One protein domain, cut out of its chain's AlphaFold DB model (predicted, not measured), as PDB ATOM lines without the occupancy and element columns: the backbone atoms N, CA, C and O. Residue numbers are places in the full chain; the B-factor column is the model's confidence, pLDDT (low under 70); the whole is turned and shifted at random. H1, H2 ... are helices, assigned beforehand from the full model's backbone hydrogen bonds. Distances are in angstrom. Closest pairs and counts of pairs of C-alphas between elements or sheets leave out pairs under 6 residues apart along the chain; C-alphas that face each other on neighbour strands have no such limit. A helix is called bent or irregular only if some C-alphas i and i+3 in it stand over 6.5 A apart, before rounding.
ATOM      1  N   ILE A 221     -30.323 -11.030  -7.114       89.56
ATOM      2  CA  ILE A 221     -30.779  -9.723  -7.605       89.56
ATOM      3  C   ILE A 221     -32.316  -9.648  -7.604       89.56
ATOM      4  O   ILE A 221     -32.860  -8.733  -6.982       89.56
ATOM      5  N   PRO A 222     -33.061 -10.619  -8.179       89.75
ATOM      6  CA  PRO A 222     -34.524 -10.568  -8.171       89.75
ATOM      7  C   PRO A 222     -35.138 -10.717  -6.774       89.75
ATOM      8  O   PRO A 222     -36.278 -10.307  -6.554       89.75
ATOM      9  N   SER A 223     -34.439 -11.370  -5.843       89.31
ATOM     10  CA  SER A 223     -34.904 -11.543  -4.462       89.31
ATOM     11  C   SER A 223     -34.761 -10.232  -3.689       89.31
ATOM     12  O   SER A 223     -35.726  -9.743  -3.109       89.31
ATOM     13  N   LEU A 224     -33.582  -9.612  -3.768       89.62
ATOM     14  CA  LEU A 224     -33.270  -8.360  -3.084       89.62
ATOM     15  C   LEU A 224     -34.085  -7.183  -3.619       89.62
ATOM     16  O   LEU A 224     -34.582  -6.396  -2.824       89.62
ATOM     17  N   LEU A 225     -34.316  -7.109  -4.934       89.50
ATOM     18  CA  LEU A 225     -35.170  -6.072  -5.530       89.50
ATOM     19  C   LEU A 225     -36.636  -6.138  -5.075       89.50
ATOM     20  O   LEU A 225     -37.348  -5.144  -5.182       89.50
ATOM     21  N   ARG A 226     -37.107  -7.297  -4.598       90.50
ATOM     22  CA  ARG A 226     -38.480  -7.474  -4.100       90.50
ATOM     23  C   ARG A 226     -38.634  -7.156  -2.615       90.50
ATOM     24  O   ARG A 226     -39.767  -7.060  -2.146       90.50
ATOM     25  N   LYS A 227     -37.536  -7.006  -1.871       91.81
ATOM     26  CA  LYS A 227     -37.594  -6.623  -0.458       91.81
ATOM     27  C   LYS A 227     -37.969  -5.147  -0.342       91.81
ATOM     28  O   LYS A 227     -37.435  -4.305  -1.053       91.81
ATOM     29  N   THR A 228     -38.877  -4.840   0.579       84.88
ATOM     30  CA  THR A 228     -39.310  -3.464   0.865       84.88
ATOM     31  C   THR A 228     -38.265  -2.679   1.652       84.88
ATOM     32  O   THR A 228     -38.148  -1.471   1.477       84.88
ATOM     33  N   GLU A 229     -37.485  -3.361   2.491       91.31
ATOM     34  CA  GLU A 229     -36.425  -2.773   3.305       91.31
ATOM     35  C   GLU A 229     -35.152  -3.605   3.152       91.31
ATOM     36  O   GLU A 229     -35.168  -4.824   3.332       91.31
ATOM     37  N   LEU A 230     -34.055  -2.936   2.796       89.50
ATOM     38  CA  LEU A 230     -32.730  -3.534   2.660       89.50
ATOM     39  C   LEU A 230     -31.788  -2.919   3.692       89.50
ATOM     40  O   LEU A 230     -31.716  -1.684   3.827       89.50
ATOM     41  N   SER A 231     -31.022  -3.772   4.374       92.56
ATOM     42  CA  SER A 231     -29.905  -3.312   5.202       92.56
ATOM     43  C   SER A 231     -28.858  -2.589   4.341       92.56
ATOM     44  O   SER A 231     -28.855  -2.710   3.112       92.56
ATOM     45  N   THR A 232     -27.964  -1.819   4.962       88.56
ATOM     46  CA  THR A 232     -26.872  -1.149   4.232       88.56
ATOM     47  C   THR A 232     -26.011  -2.167   3.476       88.56
ATOM     48  O   THR A 232     -25.788  -2.012   2.283       88.56
ATOM     49  N   GLU A 233     -25.652  -3.277   4.127       87.50
ATOM     50  CA  GLU A 233     -24.869  -4.353   3.506       87.50
ATOM     51  C   GLU A 233     -25.596  -5.014   2.322       87.50
ATOM     52  O   GLU A 233     -24.974  -5.391   1.329       87.50
ATOM     53  N   GLU A 234     -26.921  -5.167   2.403       88.94
ATOM     54  CA  GLU A 234     -27.713  -5.723   1.304       88.94
ATOM     55  C   GLU A 234     -27.844  -4.759   0.124       88.94
ATOM     56  O   GLU A 234     -27.866  -5.219  -1.018       88.94
ATOM     57  N   ARG A 235     -27.907  -3.448   0.382       87.62
ATOM     58  CA  ARG A 235     -27.900  -2.423  -0.669       87.62
ATOM     59  C   ARG A 235     -26.574  -2.410  -1.416       87.62
ATOM     60  O   ARG A 235     -26.588  -2.516  -2.640       87.62
ATOM     61  N   ASP A 236     -25.459  -2.390  -0.693       87.31
ATOM     62  CA  ASP A 236     -24.115  -2.388  -1.286       87.31
ATOM     63  C   ASP A 236     -23.863  -3.675  -2.095       87.31
ATOM     64  O   ASP A 236     -23.324  -3.668  -3.209       87.31
ATOM     65  N   TYR A 237     -24.314  -4.819  -1.568       88.69
ATOM     66  CA  TYR A 237     -24.257  -6.089  -2.287       88.69
ATOM     67  C   TYR A 237     -25.113  -6.073  -3.556       88.69
ATOM     68  O   TYR A 237     -24.664  -6.567  -4.590       88.69
ATOM     69  N   LEU A 238     -26.332  -5.530  -3.499       88.06
ATOM     70  CA  LEU A 238     -27.224  -5.451  -4.653       88.06
ATOM     71  C   LEU A 238     -26.640  -4.553  -5.749       88.06
ATOM     72  O   LEU A 238     -26.624  -4.957  -6.911       88.06
ATOM     73  N   GLU A 239     -26.125  -3.377  -5.395       88.19
ATOM     74  CA  GLU A 239     -25.529  -2.431  -6.342       88.19
ATOM     75  C   GLU A 239     -24.351  -3.059  -7.098       88.19
ATOM     76  O   GLU A 239     -24.330  -3.090  -8.333       88.19
ATOM     77  N   THR A 240     -23.414  -3.665  -6.366       87.12
ATOM     78  CA  THR A 240     -22.255  -4.329  -6.979       87.12
ATOM     79  C   THR A 240     -22.647  -5.572  -7.783       87.12
ATOM     80  O   THR A 240     -22.103  -5.813  -8.862       87.12
ATOM     81  N   SER A 241     -23.629  -6.344  -7.307       88.38
ATOM     82  CA  SER A 241     -24.170  -7.516  -8.007       88.38
ATOM     83  C   SER A 241     -24.826  -7.146  -9.337       88.38
ATOM     84  O   SER A 241     -24.583  -7.810 -10.344       88.38
ATOM     85  N   VAL A 242     -25.622  -6.072  -9.379       88.81
ATOM     86  CA  VAL A 242     -26.262  -5.586 -10.614       88.81
ATOM     87  C   VAL A 242     -25.210  -5.150 -11.633       88.81
ATOM     88  O   VAL A 242     -25.273  -5.572 -12.792       88.81
ATOM     89  N   GLY A 243     -24.206  -4.381 -11.200       86.50
ATOM     90  CA  GLY A 243     -23.083  -3.984 -12.053       86.50
ATOM     91  C   GLY A 243     -22.336  -5.190 -12.631       86.50
ATOM     92  O   GLY A 243     -22.111  -5.277 -13.841       86.50
ATOM     93  N   ASN A 244     -22.038  -6.188 -11.798       86.06
ATOM     94  CA  ASN A 244     -21.365  -7.406 -12.245       86.06
ATOM     95  C   ASN A 244     -22.220  -8.293 -13.147       86.06
ATOM     96  O   ASN A 244     -21.680  -8.890 -14.079       86.06
ATOM     97  N   SER A 245     -23.529  -8.386 -12.903       87.19
ATOM     98  CA  SER A 245     -24.459  -9.103 -13.781       87.19
ATOM     99  C   SER A 245     -24.454  -8.491 -15.182       87.19
ATOM    100  O   SER A 245     -24.322  -9.210 -16.174       87.19
ATOM    101  N   TYR A 246     -24.478  -7.158 -15.277       85.94
ATOM    102  CA  TYR A 246     -24.369  -6.454 -16.553       85.94
ATOM    103  C   TYR A 246     -23.049  -6.758 -17.274       85.94
ATOM    104  O   TYR A 246     -23.056  -7.174 -18.438       85.94
ATOM    105  N   VAL A 247     -21.915  -6.616 -16.578       84.75
ATOM    106  CA  VAL A 247     -20.585  -6.916 -17.134       84.75
ATOM    107  C   VAL A 247     -20.497  -8.370 -17.588       84.75
ATOM    108  O   VAL A 247     -19.965  -8.666 -18.658       84.75
ATOM    109  N   HIS A 248     -21.044  -9.291 -16.805       85.44
ATOM    110  CA  HIS A 248     -21.051 -10.701 -17.137       85.44
ATOM    111  C   HIS A 248     -21.861 -10.979 -18.409       85.44
ATOM    112  O   HIS A 248     -21.338 -11.581 -19.348       85.44
ATOM    113  N   LYS A 249     -23.114 -10.514 -18.469       85.12
ATOM    114  CA  LYS A 249     -24.007 -10.721 -19.618       85.12
ATOM    115  C   LYS A 249     -23.417 -10.165 -20.908       85.12
ATOM    116  O   LYS A 249     -23.471 -10.827 -21.943       85.12
ATOM    117  N   ARG A 250     -22.816  -8.976 -20.836       81.50
ATOM    118  CA  ARG A 250     -22.238  -8.286 -21.991       81.50
ATOM    119  C   ARG A 250     -20.879  -8.854 -22.390       81.50
ATOM    120  O   ARG A 250     -20.671  -9.191 -23.549       81.50
ATOM    121  N   TRP A 251     -19.934  -8.936 -21.457       81.69
ATOM    122  CA  TRP A 251     -18.532  -9.222 -21.777       81.69
ATOM    123  C   TRP A 251     -18.155 -10.678 -21.574       81.69
ATOM    124  O   TRP A 251     -17.420 -11.218 -22.391       81.69
ATOM    125  N   CYS A 252     -18.652 -11.333 -20.524       81.88
ATOM    126  CA  CYS A 252     -18.303 -12.731 -20.278       81.88
ATOM    127  C   CYS A 252     -19.094 -13.700 -21.163       81.88
ATOM    128  O   CYS A 252     -18.538 -14.731 -21.539       81.88
ATOM    129  N   MET A 253     -20.347 -13.362 -21.489       80.38
ATOM    130  CA  MET A 253     -21.248 -14.167 -22.328       80.38
ATOM    131  C   MET A 253     -21.480 -13.593 -23.730       80.38
ATOM    132  O   MET A 253     -22.325 -14.110 -24.452       80.38
ATOM    133  N   ALA A 254     -20.779 -12.516 -24.112       79.88
ATOM    134  CA  ALA A 254     -20.898 -11.904 -25.442       79.88
ATOM    135  C   ALA A 254     -22.347 -11.534 -25.848       79.88
ATOM    136  O   ALA A 254     -22.726 -11.627 -27.020       79.88
ATOM    137  N   GLY A 255     -23.165 -11.146 -24.866       76.38
ATOM    138  CA  GLY A 255     -24.566 -10.784 -25.059       76.38
ATOM    139  C   GLY A 255     -24.781  -9.379 -25.637       76.38
ATOM    140  O   GLY A 255     -23.841  -8.586 -25.739       76.38
ATOM    141  N   PRO A 256     -26.037  -9.044 -25.982       70.38
ATOM    142  CA  PRO A 256     -26.401  -7.754 -26.568       70.38
ATOM    143  C   PRO A 256     -26.237  -6.575 -25.594       70.38
ATOM    144  O   PRO A 256     -26.212  -6.739 -24.371       70.38
ATOM    145  N   VAL A 257     -26.165  -5.360 -26.149       65.19
ATOM    146  CA  VAL A 257     -26.026  -4.112 -25.383       65.19
ATOM    147  C   VAL A 257     -27.392  -3.447 -25.199       65.19
ATOM    148  O   VAL A 257     -28.041  -3.041 -26.160       65.19
ATOM    149  N   GLY A 258     -27.827  -3.283 -23.949       65.38
ATOM    150  CA  GLY A 258     -29.011  -2.484 -23.619       65.38
ATOM    151  C   GLY A 258     -30.297  -2.992 -24.284       65.38
ATOM    152  O   GLY A 258     -30.729  -4.110 -24.022       65.38
ATOM    153  N   ARG A 259     -30.930  -2.144 -25.107       63.47
ATOM    154  CA  ARG A 259     -32.188  -2.442 -25.824       63.47
ATOM    155  C   ARG A 259     -31.982  -2.894 -27.276       63.47
ATOM    156  O   ARG A 259     -32.949  -2.928 -28.035       63.47
ATOM    157  N   GLU A 260     -30.751  -3.192 -27.687       69.56
ATOM    158  CA  GLU A 260     -30.497  -3.699 -29.036       69.56
ATOM    159  C   GLU A 260     -31.218  -5.037 -29.280       69.56
ATOM    160  O   GLU A 260     -31.387  -5.833 -28.347       69.56
ATOM    161  N   PRO A 261     -31.615  -5.329 -30.535       69.94
ATOM    162  CA  PRO A 261     -32.017  -6.673 -30.918       69.94
ATOM    163  C   PRO A 261     -30.949  -7.683 -30.492       69.94
ATOM    164  O   PRO A 261     -29.748  -7.444 -30.662       69.94
ATOM    165  N   TRP A 262     -31.390  -8.810 -29.933       74.06
ATOM    166  CA  TRP A 262     -30.475  -9.835 -29.448       74.06
ATOM    167  C   TRP A 262     -29.547 -10.285 -30.583       74.06
ATOM    168  O   TRP A 262     -30.005 -10.721 -31.639       74.06
ATOM    169  N   SER A 263     -28.243 -10.142 -30.359       71.75
ATOM    170  CA  SER A 263     -27.190 -10.589 -31.263       71.75
ATOM    171  C   SER A 263     -26.034 -11.136 -30.435       71.75
ATOM    172  O   SER A 263     -25.592 -10.497 -29.479       71.75
ATOM    173  N   TYR A 264     -25.568 -12.333 -30.785       75.88
ATOM    174  CA  TYR A 264     -24.414 -12.945 -30.136       75.88
ATOM    175  C   TYR A 264     -23.123 -12.421 -30.763       75.88
ATOM    176  O   TYR A 264     -22.931 -12.508 -31.977       75.88
ATOM    177  N   ARG A 265     -22.233 -11.858 -29.943       73.94
ATOM    178  CA  ARG A 265     -21.046 -11.124 -30.408       73.94
ATOM    179  C   ARG A 265     -19.766 -11.807 -29.944       73.94
ATOM    180  O   ARG A 265     -19.010 -11.250 -29.151       73.94
ATOM    181  N   SER A 266     -19.504 -13.015 -30.448       69.56
ATOM    182  CA  SER A 266     -18.360 -13.855 -30.035       69.56
ATOM    183  C   SER A 266     -17.021 -13.103 -29.991       69.56
ATOM    184  O   SER A 266     -16.214 -13.309 -29.089       69.56
ATOM    185  N   ASN A 267     -16.805 -12.186 -30.936       67.69
ATOM    186  CA  ASN A 267     -15.553 -11.442 -31.096       67.69
ATOM    187  C   ASN A 267     -15.403 -10.271 -30.106       67.69
ATOM    188  O   ASN A 267     -14.341  -9.657 -30.026       67.69
ATOM    189  N   GLU A 268     -16.455  -9.934 -29.359       67.50
ATOM    190  CA  GLU A 268     -16.478  -8.824 -28.402       67.50
ATOM    191  C   GLU A 268     -16.269  -9.274 -26.951       67.50
ATOM    192  O   GLU A 268     -16.413  -8.474 -26.021       67.50
ATOM    193  N   ARG A 269     -15.880 -10.536 -26.737       69.00
ATOM    194  CA  ARG A 269     -15.519 -11.070 -25.421       69.00
ATOM    195  C   ARG A 269     -14.215 -10.428 -24.937       69.00
ATOM    196  O   ARG A 269     -13.125 -10.953 -25.128       69.00
ATOM    197  N   LYS A 270     -14.320  -9.229 -24.363       62.66
ATOM    198  CA  LYS A 270     -13.161  -8.386 -24.029       62.66
ATOM    199  C   LYS A 270     -12.660  -8.578 -22.601       62.66
ATOM    200  O   LYS A 270     -11.491  -8.328 -22.335       62.66
ATOM    201  N   MET A 271     -13.536  -8.966 -21.675       69.12
ATOM    202  CA  MET A 271     -13.274  -8.852 -20.239       69.12
ATOM    203  C   MET A 271     -14.022  -9.916 -19.430       69.12
ATOM    204  O   MET A 271     -15.184 -10.230 -19.689       69.12
ATOM    205  N   VAL A 272     -13.346 -10.423 -18.400       75.50
ATOM    206  CA  VAL A 272     -13.906 -11.340 -17.401       75.50
ATOM    207  C   VAL A 272     -14.332 -10.524 -16.179       75.50
ATOM    208  O   VAL A 272     -13.523  -9.753 -15.661       75.50
ATOM    209  N   CYS A 273     -15.579 -10.675 -15.720       83.00
ATOM    210  CA  CYS A 273     -16.088  -9.956 -14.553       83.00
ATOM    211  C   CYS A 273     -15.381 -10.413 -13.270       83.00
ATOM    212  O   CYS A 273     -14.809 -11.505 -13.200       83.00
ATOM    213  N   GLU A 274     -15.422  -9.580 -12.233       83.56
ATOM    214  CA  GLU A 274     -14.745  -9.860 -10.964       83.56
ATOM    215  C   GLU A 274     -15.192 -11.170 -10.323       83.56
ATOM    216  O   GLU A 274     -14.380 -11.886  -9.741       83.56
ATOM    217  N   ASP A 275     -16.474 -11.497 -10.464       84.31
ATOM    218  CA  ASP A 275     -17.072 -12.697  -9.895       84.31
ATOM    219  C   ASP A 275     -16.590 -13.970 -10.587       84.31
ATOM    220  O   ASP A 275     -16.236 -14.934  -9.908       84.31
ATOM    221  N   CYS A 276     -16.457 -13.939 -11.915       82.19
ATOM    222  CA  CYS A 276     -15.780 -14.989 -12.675       82.19
ATOM    223  C   CYS A 276     -14.322 -15.150 -12.216       82.19
ATOM    224  O   CYS A 276     -13.879 -16.264 -11.938       82.19
ATOM    225  N   ARG A 277     -13.582 -14.040 -12.071       84.06
ATOM    226  CA  ARG A 277     -12.182 -14.060 -11.606       84.06
ATOM    227  C   ARG A 277     -12.052 -14.578 -10.173       84.06
ATOM    228  O   ARG A 277     -11.050 -15.204  -9.833       84.06
ATOM    229  N   ALA A 278     -13.011 -14.276  -9.302       83.00
ATOM    230  CA  ALA A 278     -13.040 -14.765  -7.927       83.00
ATOM    231  C   ALA A 278     -13.275 -16.283  -7.888       83.00
ATOM    232  O   ALA A 278     -12.558 -16.991  -7.178       83.00
TER     233      ALA A 278
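AT A GLANCE: This is residues 221 to 278 of the 304 residues of an uncharacterized protein of Botrytis hyacinthi (UniProt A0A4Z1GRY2). One long helix, H2, forms the backbone of a loose, flat shape, with a very short helix near it on each of two different sides. H1 is folded back beside the first half of H2, while the long link of residues 253 to 273 loops out beyond the last end of H2 and comes back to bring H3 near its later half. The printed part has 58 residues with three named helices, in the order H1, H2, H3, and no named strand; the class is all helix. The whole is loose, with a radius of gyration of the C-alphas of 13.7 A and spans of 40 by 28 by 12 A.

HOW THE PARTS SIT: H2, residues 232 to 252, is the longest helix. H1, residues 221 to 224, touches H2, and H2 touches H1 with residues 234 to 242 alone; the closest C-alphas of the two helices are those of Ile 221 and Leu 238, 6.3 A apart. H3, residues 274 to 278, is close to H2 but not clearly touching, the closest C-alphas being those of Asn 244 and Glu 274, 7.2 A apart. H1 and H3 are apart. In H2 and H3 every O i to N i+4 pair is within hydrogen-bond range; H1 is too short for such a pair.

IN THESE COORDINATES: H2 runs 28.4 A from C-alpha 232 at (-26.872, -1.149, 4.232) to C-alpha 252 at (-18.303, -12.731, -20.278). It is neither bent nor irregular, but only just: C-alphas 249 and 252 are 6.1 A apart. H1 is 5.3 A long and H3 is 6.0 A long, ending at C-alpha 278 at (-13.040, -14.765, -7.927).

THE WHOLE: The two C-alphas farthest apart, those of Glu 229 and Asn 267, are 41.2 A apart. The printed part has no cut. The link from H1 to H2 is short, and that from H2 to H3 is long, with 21 residues. The mean pLDDT of the printed part is 81.4; residues 257 to 261 and 266 to 271 are under 70.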